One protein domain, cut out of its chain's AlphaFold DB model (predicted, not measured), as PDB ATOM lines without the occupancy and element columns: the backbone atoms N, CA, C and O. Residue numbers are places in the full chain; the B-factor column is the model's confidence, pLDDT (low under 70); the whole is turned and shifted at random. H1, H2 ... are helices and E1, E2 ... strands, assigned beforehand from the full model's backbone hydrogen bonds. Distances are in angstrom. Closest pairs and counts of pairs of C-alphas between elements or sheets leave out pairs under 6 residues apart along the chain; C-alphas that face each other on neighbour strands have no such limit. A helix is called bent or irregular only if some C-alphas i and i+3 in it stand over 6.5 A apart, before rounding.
ATOM      1  N   SER A  10      33.602  27.722 -45.421       89.44
ATOM      2  CA  SER A  10      34.563  28.235 -46.399       89.44
ATOM      3  C   SER A  10      35.964  28.108 -45.814       89.44
ATOM      4  O   SER A  10      36.144  28.329 -44.616       89.44
ATOM      5  N   PHE A  11      36.938  27.756 -46.647       90.75
ATOM      6  CA  PHE A  11      38.303  27.445 -46.232       90.75
ATOM      7  C   PHE A  11      39.302  28.321 -46.993       90.75
ATOM      8  O   PHE A  11      39.235  28.427 -48.216       90.75
ATOM      9  N   GLY A  12      40.230  28.938 -46.266       91.00
ATOM     10  CA  GLY A  12      41.423  29.563 -46.832       91.00
ATOM     11  C   GLY A  12      42.591  28.594 -46.752       91.00
ATOM     12  O   GLY A  12      42.776  27.965 -45.711       91.00
ATOM     13  N   LEU A  13      43.351  28.452 -47.835       92.00
ATOM     14  CA  LEU A  13      44.526  27.583 -47.880       92.00
ATOM     15  C   LEU A  13      45.771  28.395 -48.218       92.00
ATOM     16  O   LEU A  13      45.747  29.237 -49.110       92.00
ATOM     17  N   TYR A  14      46.873  28.086 -47.547       90.56
ATOM     18  CA  TYR A  14      48.199  28.562 -47.910       90.56
ATOM     19  C   TYR A  14      49.144  27.363 -47.993       90.56
ATOM     20  O   TYR A  14      49.216  26.565 -47.056       90.56
ATOM     21  N   PHE A  15      49.843  27.220 -49.118       87.62
ATOM     22  CA  PHE A  15      50.813  26.152 -49.322       87.62
ATOM     23  C   PHE A  15      52.202  26.673 -48.970       87.62
ATOM     24  O   PHE A  15      52.772  27.503 -49.668       87.62
ATOM     25  N   TYR A  16      52.750  26.190 -47.859       84.56
ATOM     26  CA  TYR A  16      54.117  26.510 -47.474       84.56
ATOM     27  C   TYR A  16      55.095  25.537 -48.135       84.56
ATOM     28  O   TYR A  16      54.952  24.319 -48.008       84.56
ATOM     29  N   SER A  17      56.118  26.078 -48.795       81.31
ATOM     30  CA  SER A  17      57.259  25.309 -49.291       81.31
ATOM     31  C   SER A  17      58.501  25.645 -48.474       81.31
ATOM     32  O   SER A  17      58.793  26.814 -48.216       81.31
ATOM     33  N   THR A  18      59.282  24.628 -48.110       74.31
ATOM     34  CA  THR A  18      60.519  24.771 -47.320       74.31
ATOM     35  C   THR A  18      61.607  25.591 -48.017       74.31
ATOM     36  O   THR A  18      62.607  25.936 -47.395       74.31
ATOM     37  N   THR A  19      61.427  25.922 -49.298       72.31
ATOM     38  CA  THR A  19      62.312  26.807 -50.061       72.31
ATOM     39  C   THR A  19      62.084  28.293 -49.772       72.31
ATOM     40  O   THR A  19      62.909  29.119 -50.161       72.31
ATOM     41  N   THR A  20      60.984  28.649 -49.102       66.81
ATOM     42  CA  THR A  20      60.635  30.033 -48.766       66.81
ATOM     43  C   THR A  20      60.943  30.323 -47.298       66.81
ATOM     44  O   THR A  20      60.376  29.702 -46.408       66.81
ATOM     45  N   ASN A  21      61.841  31.277 -47.030       74.38
ATOM     46  CA  ASN A  21      62.139  31.740 -45.670       74.38
ATOM     47  C   ASN A  21      61.046  32.709 -45.192       74.38
ATOM     48  O   ASN A  21      61.286  33.910 -45.085       74.38
ATOM     49  N   LEU A  22      59.839  32.197 -44.964       79.81
ATOM     50  CA  LEU A  22      58.727  32.967 -44.408       79.81
ATOM     51  C   LEU A  22      58.614  32.730 -42.907       79.81
ATOM     52  O   LEU A  22      58.855  31.623 -42.419       79.81
ATOM     53  N   SER A  23      58.253  33.774 -42.164       87.38
ATOM     54  CA  SER A  23      57.964  33.624 -40.744       87.38
ATOM     55  C   SER A  23      56.636  32.888 -40.548       87.38
ATOM     56  O   SER A  23      55.758  32.899 -41.411       87.38
ATOM     57  N   VAL A  24      56.453  32.261 -39.382       87.94
ATOM     58  CA  VAL A  24      55.177  31.606 -39.031       87.94
ATOM     59  C   VAL A  24      54.011  32.600 -39.077       87.94
ATOM     60  O   VAL A  24      52.910  32.229 -39.471       87.94
ATOM     61  N   ASN A  25      54.258  33.865 -38.731       89.88
ATOM     62  CA  ASN A  25      53.241  34.910 -38.795       89.88
ATOM     63  C   ASN A  25      52.814  35.189 -40.240       89.88
ATOM     64  O   ASN A  25      51.618  35.250 -40.493       89.88
ATOM     65  N   ASP A  26      53.750  35.248 -41.194       87.81
ATOM     66  CA  ASP A  26      53.418  35.461 -42.612       87.81
ATOM     67  C   ASP A  26      52.545  34.319 -43.159       87.81
ATOM     68  O   ASP A  26      51.602  34.537 -43.916       87.81
ATOM     69  N   ILE A  27      52.832  33.081 -42.741       89.75
ATOM     70  CA  ILE A  27      52.042  31.897 -43.109       89.75
ATOM     71  C   ILE A  27      50.604  32.024 -42.588       89.75
ATOM     72  O   ILE A  27      49.653  31.767 -43.331       89.75
ATOM     73  N   LEU A  28      50.441  32.424 -41.322       90.56
ATOM     74  CA  LEU A  28      49.128  32.616 -40.704       90.56
ATOM     75  C   LEU A  28      48.362  33.771 -41.359       90.56
ATOM     76  O   LEU A  28      47.199  33.598 -41.716       90.56
ATOM     77  N   GLU A  29      49.020  34.904 -41.602       90.69
ATOM     78  CA  GLU A  29      48.418  36.059 -42.274       90.69
ATOM     79  C   GLU A  29      47.954  35.723 -43.699       90.69
ATOM     80  O   GLU A  29      46.861  36.130 -44.114       90.69
ATOM     81  N   ASN A  30      48.734  34.936 -44.444       91.50
ATOM     82  CA  ASN A  30      48.352  34.486 -45.781       91.50
ATOM     83  C   ASN A  30      47.141  33.541 -45.737       91.50
ATOM     84  O   ASN A  30      46.209  33.683 -46.535       91.50
ATOM     85  N   ALA A  31      47.109  32.607 -44.782       91.62
ATOM     86  CA  ALA A  31      45.970  31.710 -44.589       91.62
ATOM     87  C   ALA A  31      44.691  32.472 -44.191       91.62
ATOM     88  O   ALA A  31      43.616  32.210 -44.744       91.62
ATOM     89  N   ASP A  32      44.805  33.462 -43.303       91.38
ATOM     90  CA  ASP A  32      43.689  34.316 -42.883       91.38
ATOM     91  C   ASP A  32      43.180  35.196 -44.027       91.38
ATOM     92  O   ASP A  32      41.967  35.308 -44.240       91.38
ATOM     93  N   THR A  33      44.091  35.759 -44.824       91.69
ATOM     94  CA  THR A  33      43.740  36.520 -46.030       91.69
ATOM     95  C   THR A  33      42.955  35.644 -47.009       91.69
ATOM     96  O   THR A  33      41.907  36.055 -47.516       91.69
ATOM     97  N   ALA A  34      43.399  34.406 -47.229       92.31
ATOM     98  CA  ALA A  34      42.695  33.447 -48.072       92.31
ATOM     99  C   ALA A  34      41.312  33.078 -47.513       92.31
ATOM    100  O   ALA A  34      40.332  33.014 -48.261       92.31
ATOM    101  N   LEU A  35      41.188  32.912 -46.193       92.06
ATOM    102  CA  LEU A  35      39.914  32.615 -45.537       92.06
ATOM    103  C   LEU A  35      38.931  33.784 -45.656       92.06
ATOM    104  O   LEU A  35      37.739  33.575 -45.911       92.06
ATOM    105  N   TYR A  36      39.419  35.014 -45.487       89.31
ATOM    106  CA  TYR A  36      38.621  36.219 -45.676       89.31
ATOM    107  C   TYR A  36      38.057  36.285 -47.104       89.31
ATOM    108  O   TYR A  36      36.854  36.493 -47.285       89.31
ATOM    109  N   ARG A  37      38.884  35.997 -48.120       89.19
ATOM    110  CA  ARG A  37      38.443  35.944 -49.528       89.19
ATOM    111  C   ARG A  37      37.449  34.827 -49.805       89.19
ATOM    112  O   ARG A  37      36.459  35.061 -50.504       89.19
ATOM    113  N   ALA A  38      37.664  33.649 -49.223       87.75
ATOM    114  CA  ALA A  38      36.731  32.536 -49.342       87.75
ATOM    115  C   ALA A  38      35.348  32.925 -48.795       87.75
ATOM    116  O   ALA A  38      34.334  32.669 -49.442       87.75
ATOM    117  N   LYS A  39      35.293  33.623 -47.650       87.31
ATOM    118  CA  LYS A  39      34.041  34.132 -47.058       87.31
ATOM    119  C   LYS A  39      33.379  35.210 -47.920       87.31
ATOM    120  O   LYS A  39      32.168  35.151 -48.131       87.31
ATOM    121  N   ALA A  40      34.155  36.160 -48.443       83.75
ATOM    122  CA  ALA A  40      33.651  37.230 -49.309       83.75
ATOM    123  C   ALA A  40      33.125  36.710 -50.665       83.75
ATOM    124  O   ALA A  40      32.238  37.311 -51.276       83.75
ATOM    125  N   SER A  41      33.644  35.571 -51.133       81.00
ATOM    126  CA  SER A  41      33.227  34.941 -52.392       81.00
ATOM    127  C   SER A  41      31.956  34.097 -52.274       81.00
ATOM    128  O   SER A  41      31.338  33.787 -53.295       81.00
ATOM    129  N   GLY A  42      31.532  33.772 -51.051       81.31
ATOM    130  CA  GLY A  42      30.314  33.024 -50.754       81.31
ATOM    131  C   GLY A  42      30.549  31.870 -49.777       81.31
ATOM    132  O   GLY A  42      31.651  31.632 -49.289       81.31
ATOM    133  N   ARG A  43      29.484  31.127 -49.465       80.19
ATOM    134  CA  ARG A  43      29.583  29.921 -48.628       80.19
ATOM    135  C   ARG A  43      30.076  28.730 -49.451       80.19
ATOM    136  O   ARG A  43      29.817  28.675 -50.652       80.19
ATOM    137  N   ASN A  44      30.692  27.755 -48.782       83.81
ATOM    138  CA  ASN A  44      31.134  26.490 -49.377       83.81
ATOM    139  C   ASN A  44      32.193  26.660 -50.477       83.81
ATOM    140  O   ASN A  44      32.061  26.107 -51.568       83.81
ATOM    141  N   GLN A  45      33.219  27.467 -50.201       85.69
ATOM    142  CA  GLN A  45      34.323  27.703 -51.130       85.69
ATOM    143  C   GLN A  45      35.674  27.485 -50.469       85.69
ATOM    144  O   GLN A  45      35.850  27.740 -49.277       85.69
ATOM    145  N   VAL A  46      36.623  27.031 -51.277       89.62
ATOM    146  CA  VAL A  46      38.027  26.893 -50.912       89.62
ATOM    147  C   VAL A  46      38.809  27.888 -51.755       89.62
ATOM    148  O   VAL A  46      38.694  27.869 -52.979       89.62
ATOM    149  N   THR A  47      39.581  28.754 -51.108       90.69
ATOM    150  CA  THR A  47      40.419  29.742 -51.791       90.69
ATOM    151  C   THR A  47      41.872  29.518 -51.396       90.69
ATOM    152  O   THR A  47      42.220  29.735 -50.234       90.69
ATOM    153  N   PRO A  48      42.726  29.075 -52.329       92.62
ATOM    154  CA  PRO A  48      44.170  29.120 -52.159       92.62
ATOM    155  C   PRO A  48      44.676  30.561 -52.212       92.62
ATOM    156  O   PRO A  48      44.221  31.353 -53.036       92.62
ATOM    157  N   PHE A  49      45.635  30.900 -51.356       91.81
ATOM    158  CA  PHE A  49      46.241  32.228 -51.321       91.81
ATOM    159  C   PHE A  49      46.915  32.602 -52.649       91.81
ATOM    160  O   PHE A  49      46.750  33.718 -53.135       91.81
ATOM    161  N   GLU A  50      47.620  31.651 -53.264       90.00
ATOM    162  CA  GLU A  50      48.339  31.839 -54.533       90.00
ATOM    163  C   GLU A  50      47.407  32.216 -55.695       90.00
ATOM    164  O   GLU A  50      47.800  32.935 -56.614       90.00
ATOM    165  N   ASP A  51      46.142  31.797 -55.626       90.62
ATOM    166  CA  ASP A  51      45.153  32.089 -56.658       90.62
ATOM    167  C   ASP A  51      44.534  33.483 -56.503       90.62
ATOM    168  O   ASP A  51      43.893  33.970 -57.441       90.62
ATOM    169  N   ILE A  52      44.705  34.145 -55.347       91.50
ATOM    170  CA  ILE A  52      44.019  35.411 -55.047       91.50
ATOM    171  C   ILE A  52      44.354  36.472 -56.090       91.50
ATOM    172  O   ILE A  52      43.441  37.087 -56.648       91.50
ATOM    173  N   LEU A  53      45.646  36.636 -56.386       91.12
ATOM    174  CA  LEU A  53      46.127  37.574 -57.396       91.12
ATOM    175  C   LEU A  53      45.535  37.263 -58.775       91.12
ATOM    176  O   LEU A  53      45.155  38.169 -59.511       91.12
ATOM    177  N   ASN A  54      45.432  35.979 -59.116       88.88
ATOM    178  CA  ASN A  54      45.054  35.546 -60.453       88.88
ATOM    179  C   ASN A  54      43.550  35.611 -60.715       88.88
ATOM    180  O   ASN A  54      43.165  35.731 -61.875       88.88
TER     181      ASN A  54
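What this domain is: This is residues 10 to 54 of the 318 residues of the protein "GGDEF domain-containing protein" of Pantoea ananatis (strain LMG 20103) (UniProt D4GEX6). One long helix, H1, packs with its residues 27 to 41 on a small ribbon of two short parallel strands, E1 and E2, and a short helix, H2, follows directly on E2 and turns away at a slant to H1. Between E1 and H1 the chain makes a wide loop, of which residues 17 to 23 stick out at one end of the elongated whole. The 45 printed residues hold two named strands and two named helices, in the order E1, H1, E2, H2, and the class is mostly helix. The whole is compact by its radius of gyration of the C-alphas, 10.7 A, with spans of 32 by 19 by 14 A.

How they stand to each other: The sheet has two strands, E1, residues 11 to 13, and E2, residues 46 to 48, which are parallel neighbours at 19 degrees between their directions. The C-alphas of Phe 11 and Val 46 face each other at 4.7 A. N 13 and O 47 are within hydrogen-bond range at 2.9 A, and so are N 47 and O 11, also at 2.9 A. With H1, residues 24 to 41, the strands form a strand-helix-strand unit, two parallel neighbour strands with a helix between them along the chain, and its crossover is left-handed. The closest C-alphas of E1 and H1 are those of Gly 12 and Leu 35, 3.6 A apart; those of H1 and E2 are Ala 38 and Thr 47, 5.2 A apart. H2, residues 49 to 54, touches H1, which takes part with residues 30 to 37 alone; the closest C-alphas are those of Ala 34 and Phe 49, 5.0 A apart. H1 and H2 run the same way at a steep tilt of 55 degrees. In H1 every O i to N i+4 pair is within hydrogen-bond range; in H2 0 of 2 are, beside 2 of 3 O i to N i+3 pairs.

Where its parts are: E1 begins at C-alpha 11, at (38.303, 27.445, -46.232). H1 runs 25.9 A from C-alpha 24, at (55.177, 31.606, -39.031), to C-alpha 41. E1 measures 6.4 A, E2 6.7 A and H2 9.8 A from first to last C-alpha. H2 is irregular, but only just: C-alphas 50 and 53 are 6.8 A apart. It ends at C-alpha 54, at (45.054, 35.546, -60.453).

The domain as a whole: The two C-alphas farthest apart are those of Thr 19 and Arg 43, at 32.9 A. The printed part has no cut. The links from H1 to E2 and from E2 to H2 are tight, and that from E1 to H1, 10 residues, is short. Mean pLDDT of the printed part is 87.0, and residue 20 is under 70.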